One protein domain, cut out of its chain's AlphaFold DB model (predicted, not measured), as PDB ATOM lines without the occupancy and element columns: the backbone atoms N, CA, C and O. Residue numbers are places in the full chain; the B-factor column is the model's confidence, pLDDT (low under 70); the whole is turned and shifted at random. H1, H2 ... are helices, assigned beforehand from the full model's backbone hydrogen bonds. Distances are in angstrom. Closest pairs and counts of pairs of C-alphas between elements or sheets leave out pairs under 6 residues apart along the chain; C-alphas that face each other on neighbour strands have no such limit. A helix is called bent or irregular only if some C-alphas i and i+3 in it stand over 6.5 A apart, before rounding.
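This is residues 249 to 338 and 355 to 386 of the 386 residues of the protein "HECT-type E3 ubiquitin transferase" of Colletotrichum higginsianum (UniProt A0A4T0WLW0). A rounded cluster of crossed helices is built round H4, which runs through the middle. H1 and H5 pack on H4 from opposite sides and H6 from a third, while H2, on the side away from H6, packs on H5; the short H3 and the last helix, H7, lie farthest from the middle. The printed part has 122 residues with seven named helices, H1 to H7 in order along the chain, and no named strand: the class is all helix. It is compact, with a radius of gyration of the C-alphas of 14.0 A, and spans 39 by 32 by 29 A.

H1, residues 254 to 264, touches residues 299 to 307 of H4, residues 290 to 307, at a steep tilt of 47 degrees, the same way; the closest C-alphas, of Ser 264 and Thr 307, are 5.0 A apart. H2, residues 269 to 281, touches residues 315 to 323 of H5, residues 314 to 335, at a steep tilt of 58 degrees; the closest C-alphas, of Thr 277 and Ala 319, are 5.2 A apart. H3, residues 284 to 287, touches no helix but is near H2, with the C-alphas of Ala 279 and Ile 285 closest at 5.5 A. H4 and H5 are both the hub, touching three helices each. They touch each other at a steep tilt of 46 degrees, opposite ways, closest at the C-alphas of Leu 297 and Gln 323, 6.7 A. H6, residues 362 to 372, touches H4 with the C-alphas of Ala 298 and Ala 364 closest at 4.8 A, at a steep tilt of 56 degrees. H7, residues 374 to 384, only just touches H5, with 3 pairs of C-alphas within 8 A, the closest those of Leu 314 and Glu 383 at 7.0 A. H1 and H5 are apart, as are H2 and H6. In H2 and H7 every O i to N i+4 pair is within hydrogen-bond range; the counts are 4 of 7 in H1, 13 of 14 in H4, 16 of 18 in H5 and 6 of 7 in H6, and H3 is too short for such a pair.

H1 begins at C-alpha 254, (580.795, 494.487, 363.299), and is irregular, with C-alphas 258 and 261 8.4 A apart. H2 is 18.2 A long and H4 26.1 A, from C-alpha 290 at (576.054, 478.447, 375.244). H5, 27.5 A, is irregular, with C-alphas 326 and 329 7.9 A apart and a kink of 64 degrees near residue 329. H7 ends at C-alpha 384, (576.447, 500.023, 394.080).

The two C-alphas farthest apart, of Leu 357 and Thr 386, are 40.8 A apart. Residues 339 to 354 are not printed, and C-alphas 338 and 355 are 14.3 A apart across this cut. Of the links printed whole, H4 to H5 is short and the others are tight. The mean pLDDT of the printed part is 79.7; the 23 residues under 70 include 308 to 313, 355 to 358 and 381 to 386.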
ATOM      1  N   THR A 249     572.863 487.603 370.519       90.69
ATOM      2  CA  THR A 249     573.449 486.260 370.645       90.69
ATOM      3  C   THR A 249     574.260 485.834 369.422       90.69
ATOM      4  O   THR A 249     574.840 484.748 369.433       90.69
ATOM      5  N   ARG A 250     574.235 486.604 368.325       87.62
ATOM      6  CA  ARG A 250     574.953 486.255 367.091       87.62
ATOM      7  C   ARG A 250     576.384 486.771 367.136       87.62
ATOM      8  O   ARG A 250     576.649 487.796 367.745       87.62
ATOM      9  N   ASN A 251     577.285 486.044 366.490       82.19
ATOM     10  CA  ASN A 251     578.670 486.447 366.281       82.19
ATOM     11  C   ASN A 251     578.792 487.485 365.155       82.19
ATOM     12  O   ASN A 251     577.870 487.652 364.356       82.19
ATOM     13  N   ASP A 252     579.958 488.128 365.080       74.00
ATOM     14  CA  ASP A 252     580.380 488.993 363.970       74.00
ATOM     15  C   ASP A 252     579.465 490.211 363.745       74.00
ATOM     16  O   ASP A 252     579.211 490.652 362.621       74.00
ATOM     17  N   LEU A 253     578.969 490.793 364.842       80.06
ATOM     18  CA  LEU A 253     578.215 492.042 364.817       80.06
ATOM     19  C   LEU A 253     579.172 493.235 364.689       80.06
ATOM     20  O   LEU A 253     579.252 494.061 365.595       80.06
ATOM     21  N   TYR A 254     579.858 493.377 363.550       75.50
ATOM     22  CA  TYR A 254     580.795 494.487 363.299       75.50
ATOM     23  C   TYR A 254     580.189 495.870 363.584       75.50
ATOM     24  O   TYR A 254     580.874 496.781 364.049       75.50
ATOM     25  N   LEU A 255     578.882 496.013 363.347       72.44
ATOM     26  CA  LEU A 255     578.125 497.214 363.689       72.44
ATOM     27  C   LEU A 255     578.176 497.514 365.185       72.44
ATOM     28  O   LEU A 255     578.421 498.652 365.576       72.44
ATOM     29  N   LEU A 256     577.972 496.503 366.023       75.31
ATOM     30  CA  LEU A 256     577.959 496.667 367.467       75.31
ATOM     31  C   LEU A 256     579.384 496.756 368.022       75.31
ATOM     32  O   LEU A 256     579.649 497.600 368.868       75.31
ATOM     33  N   GLU A 257     580.326 495.980 367.494       79.94
ATOM     34  CA  GLU A 257     581.725 496.021 367.936       79.94
ATOM     35  C   GLU A 257     582.408 497.362 367.602       79.94
ATOM     36  O   GLU A 257     583.110 497.922 368.444       79.94
ATOM     37  N   GLY A 258     582.172 497.914 366.405       75.19
ATOM     38  CA  GLY A 258     582.776 499.180 365.965       75.19
ATOM     39  C   GLY A 258     581.975 500.434 366.335       75.19
ATOM     40  O   GLY A 258     582.555 501.485 366.603       75.19
ATOM     41  N   HIS A 259     580.641 500.342 366.371       73.88
ATOM     42  CA  HIS A 259     579.742 501.495 366.509       73.88
ATOM     43  C   HIS A 259     578.725 501.331 367.648       73.88
ATOM     44  O   HIS A 259     577.657 501.947 367.616       73.88
ATOM     45  N   ALA A 260     579.078 500.572 368.697       78.94
ATOM     46  CA  ALA A 260     578.272 500.413 369.917       78.94
ATOM     47  C   ALA A 260     577.714 501.739 370.453       78.94
ATOM     48  O   ALA A 260     576.580 501.757 370.918       78.94
ATOM     49  N   HIS A 261     578.462 502.843 370.332       79.50
ATOM     50  CA  HIS A 261     578.053 504.163 370.817       79.50
ATOM     51  C   HIS A 261     576.731 504.675 370.206       79.50
ATOM     52  O   HIS A 261     575.944 505.320 370.894       79.50
ATOM     53  N   ILE A 262     576.458 504.389 368.925       79.69
ATOM     54  CA  ILE A 262     575.235 504.858 368.247       79.69
ATOM     55  C   ILE A 262     574.017 504.130 368.815       79.69
ATOM     56  O   ILE A 262     572.968 504.736 369.048       79.69
ATOM     57  N   ILE A 263     574.160 502.824 369.047       83.00
ATOM     58  CA  ILE A 263     573.100 501.998 369.620       83.00
ATOM     59  C   ILE A 263     572.914 502.343 371.097       83.00
ATOM     60  O   ILE A 263     571.783 502.591 371.507       83.00
ATOM     61  N   SER A 264     573.997 502.405 371.876       83.38
ATOM     62  CA  SER A 264     573.952 502.603 373.329       83.38
ATOM     63  C   SER A 264     573.300 503.927 373.724       83.38
ATOM     64  O   SER A 264     572.445 503.939 374.602       83.38
ATOM     65  N   LEU A 265     573.607 505.027 373.027       83.25
ATOM     66  CA  LEU A 265     573.016 506.349 373.293       83.25
ATOM     67  C   LEU A 265     571.493 506.391 373.132       83.25
ATOM     68  O   LEU A 265     570.833 507.289 373.647       83.25
ATOM     69  N   ASN A 266     570.941 505.455 372.371       81.06
ATOM     70  CA  ASN A 266     569.553 505.463 371.949       81.06
ATOM     71  C   ASN A 266     568.751 504.263 372.462       81.06
ATOM     72  O   ASN A 266     567.618 504.043 372.017       81.06
ATOM     73  N   LEU A 267     569.359 503.464 373.329       86.00
ATOM     74  CA  LEU A 267     568.805 502.237 373.865       86.00
ATOM     75  C   LEU A 267     568.518 502.429 375.355       86.00
ATOM     76  O   LEU A 267     569.332 502.983 376.089       86.00
ATOM     77  N   ASP A 268     567.366 501.943 375.808       87.25
ATOM     78  CA  ASP A 268     567.024 501.923 377.228       87.25
ATOM     79  C   ASP A 268     567.712 500.716 377.894       87.25
ATOM     80  O   ASP A 268     567.270 499.567 377.760       87.25
ATOM     81  N   SER A 269     568.844 500.978 378.562       85.50
ATOM     82  CA  SER A 269     569.670 499.945 379.212       85.50
ATOM     83  C   SER A 269     568.881 499.172 380.277       85.50
ATOM     84  O   SER A 269     569.015 497.955 380.409       85.50
ATOM     85  N   ASP A 270     567.969 499.855 380.967       87.81
ATOM     86  CA  ASP A 270     567.125 499.308 382.027       87.81
ATOM     87  C   ASP A 270     566.119 498.282 381.488       87.81
ATOM     88  O   ASP A 270     565.902 497.217 382.087       87.81
ATOM     89  N   ARG A 271     565.507 498.581 380.335       89.56
ATOM     90  CA  ARG A 271     564.598 497.655 379.640       89.56
ATOM     91  C   ARG A 271     565.343 496.455 379.074       89.56
ATOM     92  O   ARG A 271     564.841 495.336 379.187       89.56
ATOM     93  N   LEU A 272     566.541 496.658 378.525       90.56
ATOM     94  CA  LEU A 272     567.377 495.558 378.042       90.56
ATOM     95  C   LEU A 272     567.793 494.625 379.181       90.56
ATOM     96  O   LEU A 272     567.624 493.411 379.064       90.56
ATOM     97  N   ALA A 273     568.271 495.181 380.294       90.62
ATOM     98  CA  ALA A 273     568.638 494.411 381.476       90.62
ATOM     99  C   ALA A 273     567.437 493.618 382.021       90.62
ATOM    100  O   ALA A 273     567.540 492.414 382.248       90.62
ATOM    101  N   SER A 274     566.262 494.251 382.116       91.50
ATOM    102  CA  SER A 274     565.023 493.583 382.544       91.50
ATOM    103  C   SER A 274     564.624 492.435 381.611       91.50
ATOM    104  O   SER A 274     564.237 491.364 382.078       91.50
ATOM    105  N   ALA A 275     564.735 492.630 380.293       91.88
ATOM    106  CA  ALA A 275     564.421 491.602 379.302       91.88
ATOM    107  C   ALA A 275     565.384 490.407 379.384       91.88
ATOM    108  O   ALA A 275     564.955 489.258 379.277       91.88
ATOM    109  N   ILE A 276     566.672 490.662 379.632       92.25
ATOM    110  CA  ILE A 276     567.679 489.622 379.859       92.25
ATOM    111  C   ILE A 276     567.359 488.844 381.140       92.25
ATOM    112  O   ILE A 276     567.236 487.620 381.087       92.25
ATOM    113  N   THR A 277     567.155 489.526 382.270       92.31
ATOM    114  CA  THR A 277     566.790 488.879 383.541       92.31
ATOM    115  C   THR A 277     565.521 488.038 383.391       92.31
ATOM    116  O   THR A 277     565.478 486.881 383.817       92.31
ATOM    117  N   ALA A 278     564.502 488.557 382.700       91.88
ATOM    118  CA  ALA A 278     563.284 487.815 382.382       91.88
ATOM    119  C   ALA A 278     563.558 486.580 381.504       91.88
ATOM    120  O   ALA A 278     562.944 485.532 381.701       91.88
ATOM    121  N   ALA A 279     564.475 486.659 380.540       90.88
ATOM    122  CA  ALA A 279     564.809 485.529 379.675       90.88
ATOM    123  C   ALA A 279     565.524 484.391 380.426       90.88
ATOM    124  O   ALA A 279     565.260 483.217 380.139       90.88
ATOM    125  N   TYR A 280     566.386 484.725 381.392       91.38
ATOM    126  CA  TYR A 280     567.051 483.748 382.261       91.38
ATOM    127  C   TYR A 280     566.081 483.131 383.273       91.38
ATOM    128  O   TYR A 280     565.999 481.908 383.374       91.38
ATOM    129  N   THR A 281     565.290 483.951 383.966       90.81
ATOM    130  CA  THR A 281     564.325 483.482 384.978       90.81
ATOM    131  C   THR A 281     563.204 482.629 384.379       90.81
ATOM    132  O   THR A 281     562.829 481.613 384.957       90.81
ATOM    133  N   ASN A 282     562.712 482.977 383.185       89.88
ATOM    134  CA  ASN A 282     561.682 482.205 382.479       89.88
ATOM    135  C   ASN A 282     562.238 481.000 381.693       89.88
ATOM    136  O   ASN A 282     561.483 480.343 380.973       89.88
ATOM    137  N   GLY A 283     563.548 480.736 381.746       86.50
ATOM    138  CA  GLY A 283     564.192 479.612 381.055       86.50
ATOM    139  C   GLY A 283     564.216 479.709 379.523       86.50
ATOM    140  O   GLY A 283     564.582 478.747 378.846       86.50
ATOM    141  N   ARG A 284     563.857 480.858 378.938       85.50
ATOM    142  CA  ARG A 284     563.857 481.062 377.474       85.50
ATOM    143  C   ARG A 284     565.273 481.081 376.904       85.50
ATOM    144  O   ARG A 284     565.476 480.694 375.753       85.50
ATOM    145  N   ILE A 285     566.248 481.457 377.729       87.44
ATOM    146  CA  ILE A 285     567.670 481.454 377.381       87.44
ATOM    147  C   ILE A 285     568.212 480.054 377.053       87.44
ATOM    148  O   ILE A 285     569.166 479.934 376.292       87.44
ATOM    149  N   HIS A 286     567.584 478.980 377.547       81.94
ATOM    150  CA  HIS A 286     567.999 477.607 377.238       81.94
ATOM    151  C   HIS A 286     567.785 477.224 375.768       81.94
ATOM    152  O   HIS A 286     568.391 476.270 375.290       81.94
ATOM    153  N   GLY A 287     566.945 477.968 375.039       81.81
ATOM    154  CA  GLY A 287     566.825 477.830 373.588       81.81
ATOM    155  C   GLY A 287     568.016 478.408 372.816       81.81
ATOM    156  O   GLY A 287     568.153 478.132 371.626       81.81
ATOM    157  N   VAL A 288     568.869 479.200 373.472       85.50
ATOM    158  CA  VAL A 288     570.096 479.771 372.910       85.50
ATOM    159  C   VAL A 288     571.272 478.892 373.328       85.50
ATOM    160  O   VAL A 288     571.447 478.603 374.513       85.50
ATOM    161  N   GLY A 289     572.090 478.470 372.360       86.19
ATOM    162  CA  GLY A 289     573.317 477.722 372.639       86.19
ATOM    163  C   GLY A 289     574.276 478.515 373.532       86.19
ATOM    164  O   GLY A 289     574.268 479.745 373.518       86.19
ATOM    165  N   ARG A 290     575.122 477.818 374.294       86.94
ATOM    166  CA  ARG A 290     576.054 478.447 375.244       86.94
ATOM    167  C   ARG A 290     576.955 479.508 374.611       86.94
ATOM    168  O   ARG A 290     577.089 480.594 375.161       86.94
ATOM    169  N   ASP A 291     577.458 479.252 373.405       86.12
ATOM    170  CA  ASP A 291     578.222 480.239 372.629       86.12
ATOM    171  C   ASP A 291     577.441 481.544 372.424       86.12
ATOM    172  O   ASP A 291     577.981 482.630 372.607       86.12
ATOM    173  N   GLY A 292     576.149 481.449 372.099       86.56
ATOM    174  CA  GLY A 292     575.292 482.619 371.925       86.56
ATOM    175  C   GLY A 292     575.030 483.369 373.231       86.56
ATOM    176  O   GLY A 292     574.883 484.587 373.217       86.56
ATOM    177  N   GLN A 293     575.022 482.672 374.370       90.19
ATOM    178  CA  GLN A 293     574.918 483.301 375.691       90.19
ATOM    179  C   GLN A 293     576.196 484.076 376.049       90.19
ATOM    180  O   GLN A 293     576.107 485.169 376.605       90.19
ATOM    181  N   ILE A 294     577.372 483.554 375.683       89.44
ATOM    182  CA  ILE A 294     578.656 484.257 375.846       89.44
ATOM    183  C   ILE A 294     578.695 485.513 374.968       89.44
ATOM    184  O   ILE A 294     579.098 486.573 375.442       89.44
ATOM    185  N   TRP A 295     578.238 485.423 373.715       91.31
ATOM    186  CA  TRP A 295     578.112 486.595 372.842       91.31
ATOM    187  C   TRP A 295     577.142 487.630 373.402       91.31
ATOM    188  O   TRP A 295     577.474 488.811 373.439       91.31
ATOM    189  N   LEU A 296     575.988 487.196 373.915       91.75
ATOM    190  CA  LEU A 296     575.040 488.085 374.580       91.75
ATOM    191  C   LEU A 296     575.693 488.827 375.753       91.75
ATOM    192  O   LEU A 296     575.529 490.039 375.856       91.75
ATOM    193  N   LEU A 297     576.441 488.122 376.608       90.44
ATOM    194  CA  LEU A 297     577.170 488.730 377.723       90.44
ATOM    195  C   LEU A 297     578.193 489.760 377.219       90.44
ATOM    196  O   LEU A 297     578.205 490.893 377.692       90.44
ATOM    197  N   ALA A 298     579.013 489.397 376.231       89.38
ATOM    198  CA  ALA A 298     580.024 490.291 375.673       89.38
ATOM    199  C   ALA A 298     579.404 491.564 375.073       89.38
ATOM    200  O   ALA A 298     579.844 492.671 375.377       89.38
ATOM    201  N   HIS A 299     578.352 491.423 374.265       89.81
ATOM    202  CA  HIS A 299     577.660 492.564 373.671       89.81
ATOM    203  C   HIS A 299     576.931 493.414 374.714       89.81
ATOM    204  O   HIS A 299     576.905 494.636 374.587       89.81
ATOM    205  N   PHE A 300     576.364 492.803 375.756       89.88
ATOM    206  CA  PHE A 300     575.710 493.535 376.839       89.88
ATOM    207  C   PHE A 300     576.703 494.407 377.618       89.88
ATOM    208  O   PHE A 300     576.430 495.585 377.848       89.88
ATOM    209  N   ILE A 301     577.884 493.866 377.937       86.88
ATOM    210  CA  ILE A 301     578.983 494.622 378.557       86.88
ATOM    211  C   ILE A 301     579.432 495.763 377.637       86.88
ATOM    212  O   ILE A 301     579.496 496.916 378.063       86.88
ATOM    213  N   GLY A 302     579.691 495.454 376.363       84.50
ATOM    214  CA  GLY A 302     580.176 496.433 375.391       84.50
ATOM    215  C   GLY A 302     579.201 497.587 375.149       84.50
ATOM    216  O   GLY A 302     579.635 498.730 375.002       84.50
ATOM    217  N   LEU A 303     577.891 497.321 375.151       85.75
ATOM    218  CA  LEU A 303     576.869 498.366 375.060       85.75
ATOM    219  C   LEU A 303     576.898 499.280 376.287       85.75
ATOM    220  O   LEU A 303     576.934 500.497 376.120       85.75
ATOM    221  N   HIS A 304     576.934 498.712 377.496       82.38
ATOM    222  CA  HIS A 304     576.883 499.487 378.741       82.38
ATOM    223  C   HIS A 304     578.080 500.425 378.908       82.38
ATOM    224  O   HIS A 304     577.910 501.608 379.196       82.38
ATOM    225  N   GLN A 305     579.290 499.945 378.608       79.56
ATOM    226  CA  GLN A 305     580.507 500.765 378.665       79.56
ATOM    227  C   GLN A 305     580.440 502.015 377.777       79.56
ATOM    228  O   GLN A 305     581.104 503.016 378.049       79.56
ATOM    229  N   LYS A 306     579.655 501.972 376.695       76.94
ATOM    230  CA  LYS A 306     579.502 503.078 375.740       76.94
ATOM    231  C   LYS A 306     578.289 503.963 376.019       76.94
ATOM    232  O   LYS A 306     578.138 504.980 375.345       76.94
ATOM    233  N   THR A 307     577.429 503.621 376.976       70.69
ATOM    234  CA  THR A 307     576.258 504.437 377.356       70.69
ATOM    235  C   THR A 307     576.648 505.641 378.232       70.69
ATOM    236  O   THR A 307     575.889 506.601 378.351       70.69
ATOM    237  N   GLY A 308     577.867 505.650 378.787       59.91
ATOM    238  CA  GLY A 308     578.347 506.692 379.699       59.91
ATOM    239  C   GLY A 308     577.727 506.582 381.097       59.91
ATOM    240  O   GLY A 308     576.739 505.886 381.307       59.91
ATOM    241  N   THR A 309     578.295 507.297 382.069       56.38
ATOM    242  CA  THR A 309     577.955 507.257 383.512       56.38
ATOM    243  C   THR A 309     576.536 507.727 383.876       56.38
ATOM    244  O   THR A 309     576.229 507.888 385.052       56.38
ATOM    245  N   ASN A 310     575.672 507.990 382.893       51.88
ATOM    246  CA  ASN A 310     574.338 508.558 383.104       51.88
ATOM    247  C   ASN A 310     573.260 507.513 383.427       51.88
ATOM    248  O   ASN A 310     572.135 507.894 383.737       51.88
ATOM    249  N   TYR A 311     573.587 506.222 383.364       56.91
ATOM    250  CA  TYR A 311     572.653 505.139 383.664       56.91
ATOM    251  C   TYR A 311     573.197 504.288 384.805       56.91
ATOM    252  O   TYR A 311     573.987 503.374 384.606       56.91
ATOM    253  N   GLN A 312     572.762 504.636 386.013       56.22
ATOM    254  CA  GLN A 312     572.987 503.877 387.237       56.22
ATOM    255  C   GLN A 312     571.789 502.948 387.420       56.22
ATOM    256  O   GLN A 312     570.688 503.410 387.718       56.22
ATOM    257  N   GLY A 313     571.963 501.651 387.169       65.62
ATOM    258  CA  GLY A 313     570.845 500.714 387.178       65.62
ATOM    259  C   GLY A 313     571.179 499.430 387.915       65.62
ATOM    260  O   GLY A 313     571.837 498.560 387.358       65.62
ATOM    261  N   LEU A 314     570.618 499.237 389.114       78.31
ATOM    262  CA  LEU A 314     570.639 497.951 389.838       78.31
ATOM    263  C   LEU A 314     570.231 496.762 388.946       78.31
ATOM    264  O   LEU A 314     570.718 495.649 389.118       78.31
ATOM    265  N   LYS A 315     569.358 497.004 387.959       84.19
ATOM    266  CA  LYS A 315     568.931 496.006 386.970       84.19
ATOM    267  C   LYS A 315     570.077 495.531 386.079       84.19
ATOM    268  O   LYS A 315     570.108 494.355 385.733       84.19
ATOM    269  N   HIS A 316     570.997 496.420 385.702       85.50
ATOM    270  CA  HIS A 316     572.174 496.065 384.914       85.50
ATOM    271  C   HIS A 316     573.064 495.092 385.691       85.50
ATOM    272  O   HIS A 316     573.414 494.032 385.171       85.50
ATOM    273  N   LEU A 317     573.346 495.407 386.959       84.56
ATOM    274  CA  LEU A 317     574.112 494.536 387.849       84.56
ATOM    275  C   LEU A 317     573.428 493.186 388.074       84.56
ATOM    276  O   LEU A 317     574.098 492.156 388.033       84.56
ATOM    277  N   ASP A 318     572.108 493.169 388.267       87.38
ATOM    278  CA  ASP A 318     571.342 491.928 388.409       87.38
ATOM    279  C   ASP A 318     571.433 491.060 387.140       87.38
ATOM    280  O   ASP A 318     571.774 489.875 387.203       87.38
ATOM    281  N   ALA A 319     571.242 491.665 385.964       88.62
ATOM    282  CA  ALA A 319     571.387 490.978 384.684       88.62
ATOM    283  C   ALA A 319     572.811 490.431 384.477       88.62
ATOM    284  O   ALA A 319     572.966 489.267 384.092       88.62
ATOM    285  N   LEU A 320     573.850 491.222 384.780       88.81
ATOM    286  CA  LEU A 320     575.249 490.780 384.726       88.81
ATOM    287  C   LEU A 320     575.509 489.617 385.684       88.81
ATOM    288  O   LEU A 320     576.117 488.622 385.291       88.81
ATOM    289  N   HIS A 321     575.046 489.720 386.928       87.88
ATOM    290  CA  HIS A 321     575.242 488.694 387.943       87.88
ATOM    291  C   HIS A 321     574.599 487.366 387.527       87.88
ATOM    292  O   HIS A 321     575.245 486.318 387.601       87.88
ATOM    293  N   ILE A 322     573.358 487.393 387.029       91.31
ATOM    294  CA  ILE A 322     572.659 486.192 386.554       91.31
ATOM    295  C   ILE A 322     573.399 485.562 385.366       91.31
ATOM    296  O   ILE A 322     573.625 484.347 385.356       91.31
ATOM    297  N   GLN A 323     573.824 486.371 384.390       90.62
ATOM    298  CA  GLN A 323     574.581 485.890 383.232       90.62
ATOM    299  C   GLN A 323     575.919 485.265 383.644       90.62
ATOM    300  O   GLN A 323     576.193 484.116 383.286       90.62
ATOM    301  N   LEU A 324     576.726 485.976 384.437       88.69
ATOM    302  CA  LEU A 324     578.036 485.514 384.904       88.69
ATOM    303  C   LEU A 324     577.923 484.260 385.770       88.69
ATOM    304  O   LEU A 324     578.681 483.316 385.567       88.69
ATOM    305  N   SER A 325     576.951 484.207 386.681       90.12
ATOM    306  CA  SER A 325     576.690 483.023 387.509       90.12
ATOM    307  C   SER A 325     576.360 481.800 386.646       90.12
ATOM    308  O   SER A 325     576.909 480.717 386.846       90.12
ATOM    309  N   SER A 326     575.539 481.981 385.606       88.44
ATOM    310  CA  SER A 326     575.140 480.891 384.709       88.44
ATOM    311  C   SER A 326     576.246 480.397 383.760       88.44
ATOM    312  O   SER A 326     576.195 479.242 383.316       88.44
ATOM    313  N   LEU A 327     577.220 481.258 383.436       87.62
ATOM    314  CA  LEU A 327     578.299 481.011 382.467       87.62
ATOM    315  C   LEU A 327     579.678 480.823 383.118       87.62
ATOM    316  O   LEU A 327     580.638 480.521 382.414       87.62
ATOM    317  N   SER A 328     579.793 480.972 384.439       86.81
ATOM    318  CA  SER A 328     581.071 480.992 385.166       86.81
ATOM    319  C   SER A 328     581.953 479.780 384.860       86.81
ATOM    320  O   SER A 328     583.119 479.945 384.506       86.81
ATOM    321  N   THR A 329     581.395 478.570 384.928       84.31
ATOM    322  CA  THR A 329     582.142 477.328 384.682       84.31
ATOM    323  C   THR A 329     582.703 477.274 383.264       84.31
ATOM    324  O   THR A 329     583.851 476.892 383.057       84.31
ATOM    325  N   GLU A 330     581.920 477.708 382.286       82.81
ATOM    326  CA  GLU A 330     582.285 477.681 380.876       82.81
ATOM    327  C   GLU A 330     583.300 478.768 380.516       82.81
ATOM    328  O   GLU A 330     584.259 478.497 379.792       82.81
ATOM    329  N   ILE A 331     583.150 479.968 381.083       83.00
ATOM    330  CA  ILE A 331     584.124 481.054 380.942       83.00
ATOM    331  C   ILE A 331     585.472 480.623 381.529       83.00
ATOM    332  O   ILE A 331     586.493 480.766 380.861       83.00
ATOM    333  N   SER A 332     585.499 480.046 382.736       81.00
ATOM    334  CA  SER A 332     586.744 479.590 383.372       81.00
ATOM    335  C   SER A 332     587.448 478.485 382.579       81.00
ATOM    336  O   SER A 332     588.674 478.517 382.430       81.00
ATOM    337  N   LEU A 333     586.685 477.529 382.037       80.56
ATOM    338  CA  LEU A 333     587.232 476.455 381.207       80.56
ATOM    339  C   LEU A 333     587.833 477.006 379.909       80.56
ATOM    340  O   LEU A 333     588.983 476.707 379.599       80.56
ATOM    341  N   ARG A 334     587.102 477.861 379.187       79.56
ATOM    342  CA  ARG A 334     587.531 478.366 377.872       79.56
ATOM    343  C   ARG A 334     588.580 479.476 377.934       79.56
ATOM    344  O   ARG A 334     589.350 479.616 376.990       79.56
ATOM    345  N   LEU A 335     588.656 480.241 379.027       76.06
ATOM    346  CA  LEU A 335     589.725 481.227 379.249       76.06
ATOM    347  C   LEU A 335     591.091 480.552 379.455       76.06
ATOM    348  O   LEU A 335     592.127 481.126 379.127       76.06
ATOM    349  N   SER A 336     591.092 479.318 379.964       68.69
ATOM    350  CA  SER A 336     592.307 478.522 380.183       68.69
ATOM    351  C   SER A 336     592.844 477.874 378.895       68.69
ATOM    352  O   SER A 336     593.969 477.371 378.879       68.69
ATOM    353  N   VAL A 337     592.063 477.886 377.808       73.25
ATOM    354  CA  VAL A 337     592.431 477.308 376.509       73.25
ATOM    355  C   VAL A 337     593.181 478.352 375.677       73.25
ATOM    356  O   VAL A 337     592.622 479.376 375.288       73.25
ATOM    357  N   LYS A 338     594.460 478.095 375.368       57.38
ATOM    358  CA  LYS A 338     595.226 478.933 374.428       57.38
ATOM    359  C   LYS A 338     594.650 478.806 373.008       57.38
ATOM    360  O   LYS A 338     594.333 477.688 372.601       57.38
ATOM    361  N   THR A 355     582.491 472.045 371.801       53.34
ATOM    362  CA  THR A 355     582.192 473.457 372.082       53.34
ATOM    363  C   THR A 355     582.980 473.966 373.293       53.34
ATOM    364  O   THR A 355     583.472 475.091 373.273       53.34
ATOM    365  N   LEU A 356     583.191 473.120 374.312       52.91
ATOM    366  CA  LEU A 356     583.975 473.445 375.515       52.91
ATOM    367  C   LEU A 356     585.483 473.591 375.249       52.91
ATOM    368  O   LEU A 356     586.182 474.211 376.047       52.91
ATOM    369  N   LEU A 357     585.977 473.042 374.136       57.00
ATOM    370  CA  LEU A 357     587.382 473.117 373.723       57.00
ATOM    371  C   LEU A 357     587.679 474.311 372.805       57.00
ATOM    372  O   LEU A 357     588.838 474.546 372.455       57.00
ATOM    373  N   ARG A 358     586.659 475.088 372.414       66.00
ATOM    374  CA  ARG A 358     586.848 476.280 371.586       66.00
ATOM    375  C   ARG A 358     587.258 477.473 372.463       66.00
ATOM    376  O   ARG A 358     586.550 477.775 373.428       66.00
ATOM    377  N   PRO A 359     588.355 478.184 372.135       72.69
ATOM    378  CA  PRO A 359     588.758 479.375 372.876       72.69
ATOM    379  C   PRO A 359     587.665 480.449 372.818       72.69
ATOM    380  O   PRO A 359     586.892 480.523 371.856       72.69
ATOM    381  N   LEU A 360     587.602 481.285 373.857       74.75
ATOM    382  CA  LEU A 360     586.678 482.419 373.899       74.75
ATOM    383  C   LEU A 360     586.922 483.364 372.707       74.75
ATOM    384  O   LEU A 360     588.079 483.606 372.348       74.75
ATOM    385  N   PRO A 361     585.860 483.938 372.113       79.19
ATOM    386  CA  PRO A 361     586.014 484.979 371.105       79.19
ATOM    387  C   PRO A 361     586.856 486.143 371.640       79.19
ATOM    388  O   PRO A 361     586.668 486.571 372.778       79.19
ATOM    389  N   GLY A 362     587.752 486.688 370.809       78.75
ATOM    390  CA  GLY A 362     588.648 487.779 371.213       78.75
ATOM    391  C   GLY A 362     587.897 488.995 371.762       78.75
ATOM    392  O   GLY A 362     588.304 489.556 372.778       78.75
ATOM    393  N   TYR A 363     586.751 489.334 371.164       82.75
ATOM    394  CA  TYR A 363     585.870 490.391 371.659       82.75
ATOM    395  C   TYR A 363     585.337 490.091 373.072       82.75
ATOM    396  O   TYR A 363     585.427 490.936 373.956       82.75
ATOM    397  N   ALA A 364     584.860 488.867 373.328       81.81
ATOM    398  CA  ALA A 364     584.364 488.473 374.647       81.81
ATOM    399  C   ALA A 364     585.457 488.539 375.724       81.81
ATOM    400  O   ALA A 364     585.195 489.008 376.831       81.81
ATOM    401  N   ILE A 365     586.690 488.135 375.392       82.38
ATOM    402  CA  ILE A 365     587.841 488.268 376.297       82.38
ATOM    403  C   ILE A 365     588.080 489.743 376.623       82.38
ATOM    404  O   ILE A 365     588.159 490.083 377.798       82.38
ATOM    405  N   GLN A 366     588.136 490.615 375.611       84.38
ATOM    406  CA  GLN A 366     588.358 492.051 375.806       84.38
ATOM    407  C   GLN A 366     587.308 492.674 376.736       84.38
ATOM    408  O   GLN A 366     587.669 493.372 377.685       84.38
ATOM    409  N   GLN A 367     586.023 492.374 376.515       83.94
ATOM    410  CA  GLN A 367     584.934 492.899 377.344       83.94
ATOM    411  C   GLN A 367     585.005 492.385 378.790       83.94
ATOM    412  O   GLN A 367     584.893 493.170 379.730       83.94
ATOM    413  N   LEU A 368     585.275 491.090 378.991       83.00
ATOM    414  CA  LEU A 368     585.433 490.515 380.331       83.00
ATOM    415  C   LEU A 368     586.657 491.078 381.063       83.00
ATOM    416  O   LEU A 368     586.561 491.406 382.243       83.00
ATOM    417  N   THR A 369     587.794 491.237 380.381       82.12
ATOM    418  CA  THR A 369     588.984 491.856 380.983       82.12
ATOM    419  C   THR A 369     588.753 493.321 381.330       82.12
ATOM    420  O   THR A 369     589.258 493.789 382.343       82.12
ATOM    421  N   SER A 370     587.939 494.028 380.543       81.62
ATOM    422  CA  SER A 370     587.600 495.426 380.798       81.62
ATOM    423  C   SER A 370     586.729 495.609 382.045       81.62
ATOM    424  O   SER A 370     586.900 496.601 382.747       81.62
ATOM    425  N   LEU A 371     585.859 494.648 382.382       77.00
ATOM    426  CA  LEU A 371     585.125 494.669 383.657       77.00
ATOM    427  C   LEU A 371     586.039 494.524 384.881       77.00
ATOM    428  O   LEU A 371     585.719 495.034 385.950       77.00
ATOM    429  N   VAL A 372     587.152 493.801 384.730       76.50
ATOM    430  CA  VAL A 372     588.132 493.551 385.801       76.50
ATOM    431  C   VAL A 372     589.161 494.683 385.903       76.50
ATOM    432  O   VAL A 372     589.870 494.787 386.903       76.50
ATOM    433  N   ASP A 373     589.244 495.552 384.896       78.94
ATOM    434  CA  ASP A 373     590.135 496.706 384.924       78.94
ATOM    435  C   ASP A 373     589.654 497.763 385.934       78.94
ATOM    436  O   ASP A 373     588.478 497.821 386.308       78.94
ATOM    437  N   ARG A 374     590.572 498.623 386.383       64.50
ATOM    438  CA  ARG A 374     590.328 499.633 387.424       64.50
ATOM    439  C   ARG A 374     589.121 500.517 387.104       64.50
ATOM    440  O   ARG A 374     588.335 500.813 388.004       64.50
ATOM    441  N   ASP A 375     588.968 500.901 385.841       67.75
ATOM    442  CA  ASP A 375     587.869 501.746 385.382       67.75
ATOM    443  C   ASP A 375     586.531 500.992 385.425       67.75
ATOM    444  O   ASP A 375     585.545 501.528 385.934       67.75
ATOM    445  N   GLY A 376     586.511 499.718 385.019       65.94
ATOM    446  CA  GLY A 376     585.336 498.846 385.107       65.94
ATOM    447  C   GLY A 376     584.891 498.600 386.549       65.94
ATOM    448  O   GLY A 376     583.718 498.781 386.874       65.94
ATOM    449  N   ILE A 377     585.836 498.291 387.444       71.25
ATOM    450  CA  ILE A 377     585.560 498.120 388.879       71.25
ATOM    451  C   ILE A 377     585.025 499.422 389.483       71.25
ATOM    452  O   ILE A 377     584.076 499.389 390.263       71.25
ATOM    453  N   SER A 378     585.595 500.576 389.124       67.06
ATOM    454  CA  SER A 378     585.121 501.868 389.632       67.06
ATOM    455  C   SER A 378     583.713 502.223 389.148       67.06
ATOM    456  O   SER A 378     582.929 502.758 389.929       67.06
ATOM    457  N   ALA A 379     583.366 501.868 387.906       69.75
ATOM    458  CA  ALA A 379     582.030 502.064 387.353       69.75
ATOM    459  C   ALA A 379     580.995 501.172 388.055       69.75
ATOM    460  O   ALA A 379     579.974 501.673 388.522       69.75
ATOM    461  N   LEU A 380     581.300 499.879 388.226       70.06
ATOM    462  CA  LEU A 380     580.430 498.934 388.936       70.06
ATOM    463  C   LEU A 380     580.252 499.309 390.416       70.06
ATOM    464  O   LEU A 380     579.152 499.218 390.954       70.06
ATOM    465  N   LEU A 381     581.323 499.750 391.086       65.88
ATOM    466  CA  LEU A 381     581.241 500.241 392.464       65.88
ATOM    467  C   LEU A 381     580.430 501.536 392.554       65.88
ATOM    468  O   LEU A 381     579.650 501.687 393.491       65.88
ATOM    469  N   GLY A 382     580.566 502.435 391.575       65.88
ATOM    470  CA  GLY A 382     579.747 503.641 391.476       65.88
ATOM    471  C   GLY A 382     578.250 503.324 391.459       65.88
ATOM    472  O   GLY A 382     577.497 503.960 392.191       65.88
ATOM    473  N   GLU A 383     577.839 502.295 390.714       68.75
ATOM    474  CA  GLU A 383     576.444 501.825 390.644       68.75
ATOM    475  C   GLU A 383     575.923 501.186 391.942       68.75
ATOM    476  O   GLU A 383     574.719 501.190 392.174       68.75
ATOM    477  N   LEU A 384     576.803 500.637 392.788       65.50
ATOM    478  CA  LEU A 384     576.447 500.023 394.080       65.50
ATOM    479  C   LEU A 384     576.354 501.030 395.235       65.50
ATOM    480  O   LEU A 384     575.741 500.734 396.260       65.50
ATOM    481  N   THR A 385     577.030 502.176 395.122       58.97
ATOM    482  CA  THR A 385     577.149 503.166 396.211       58.97
ATOM    483  C   THR A 385     576.030 504.208 396.264       58.97
ATOM    484  O   THR A 385     575.997 505.005 397.204       58.97
ATOM    485  N   THR A 386     575.118 504.199 395.295       48.03
ATOM    486  CA  THR A 386     573.928 505.062 395.208       48.03
ATOM    487  C   THR A 386     572.673 504.217 395.237       48.03
ATOM    488  O   THR A 386     571.702 504.634 395.905       48.03
TER     489      THR A 386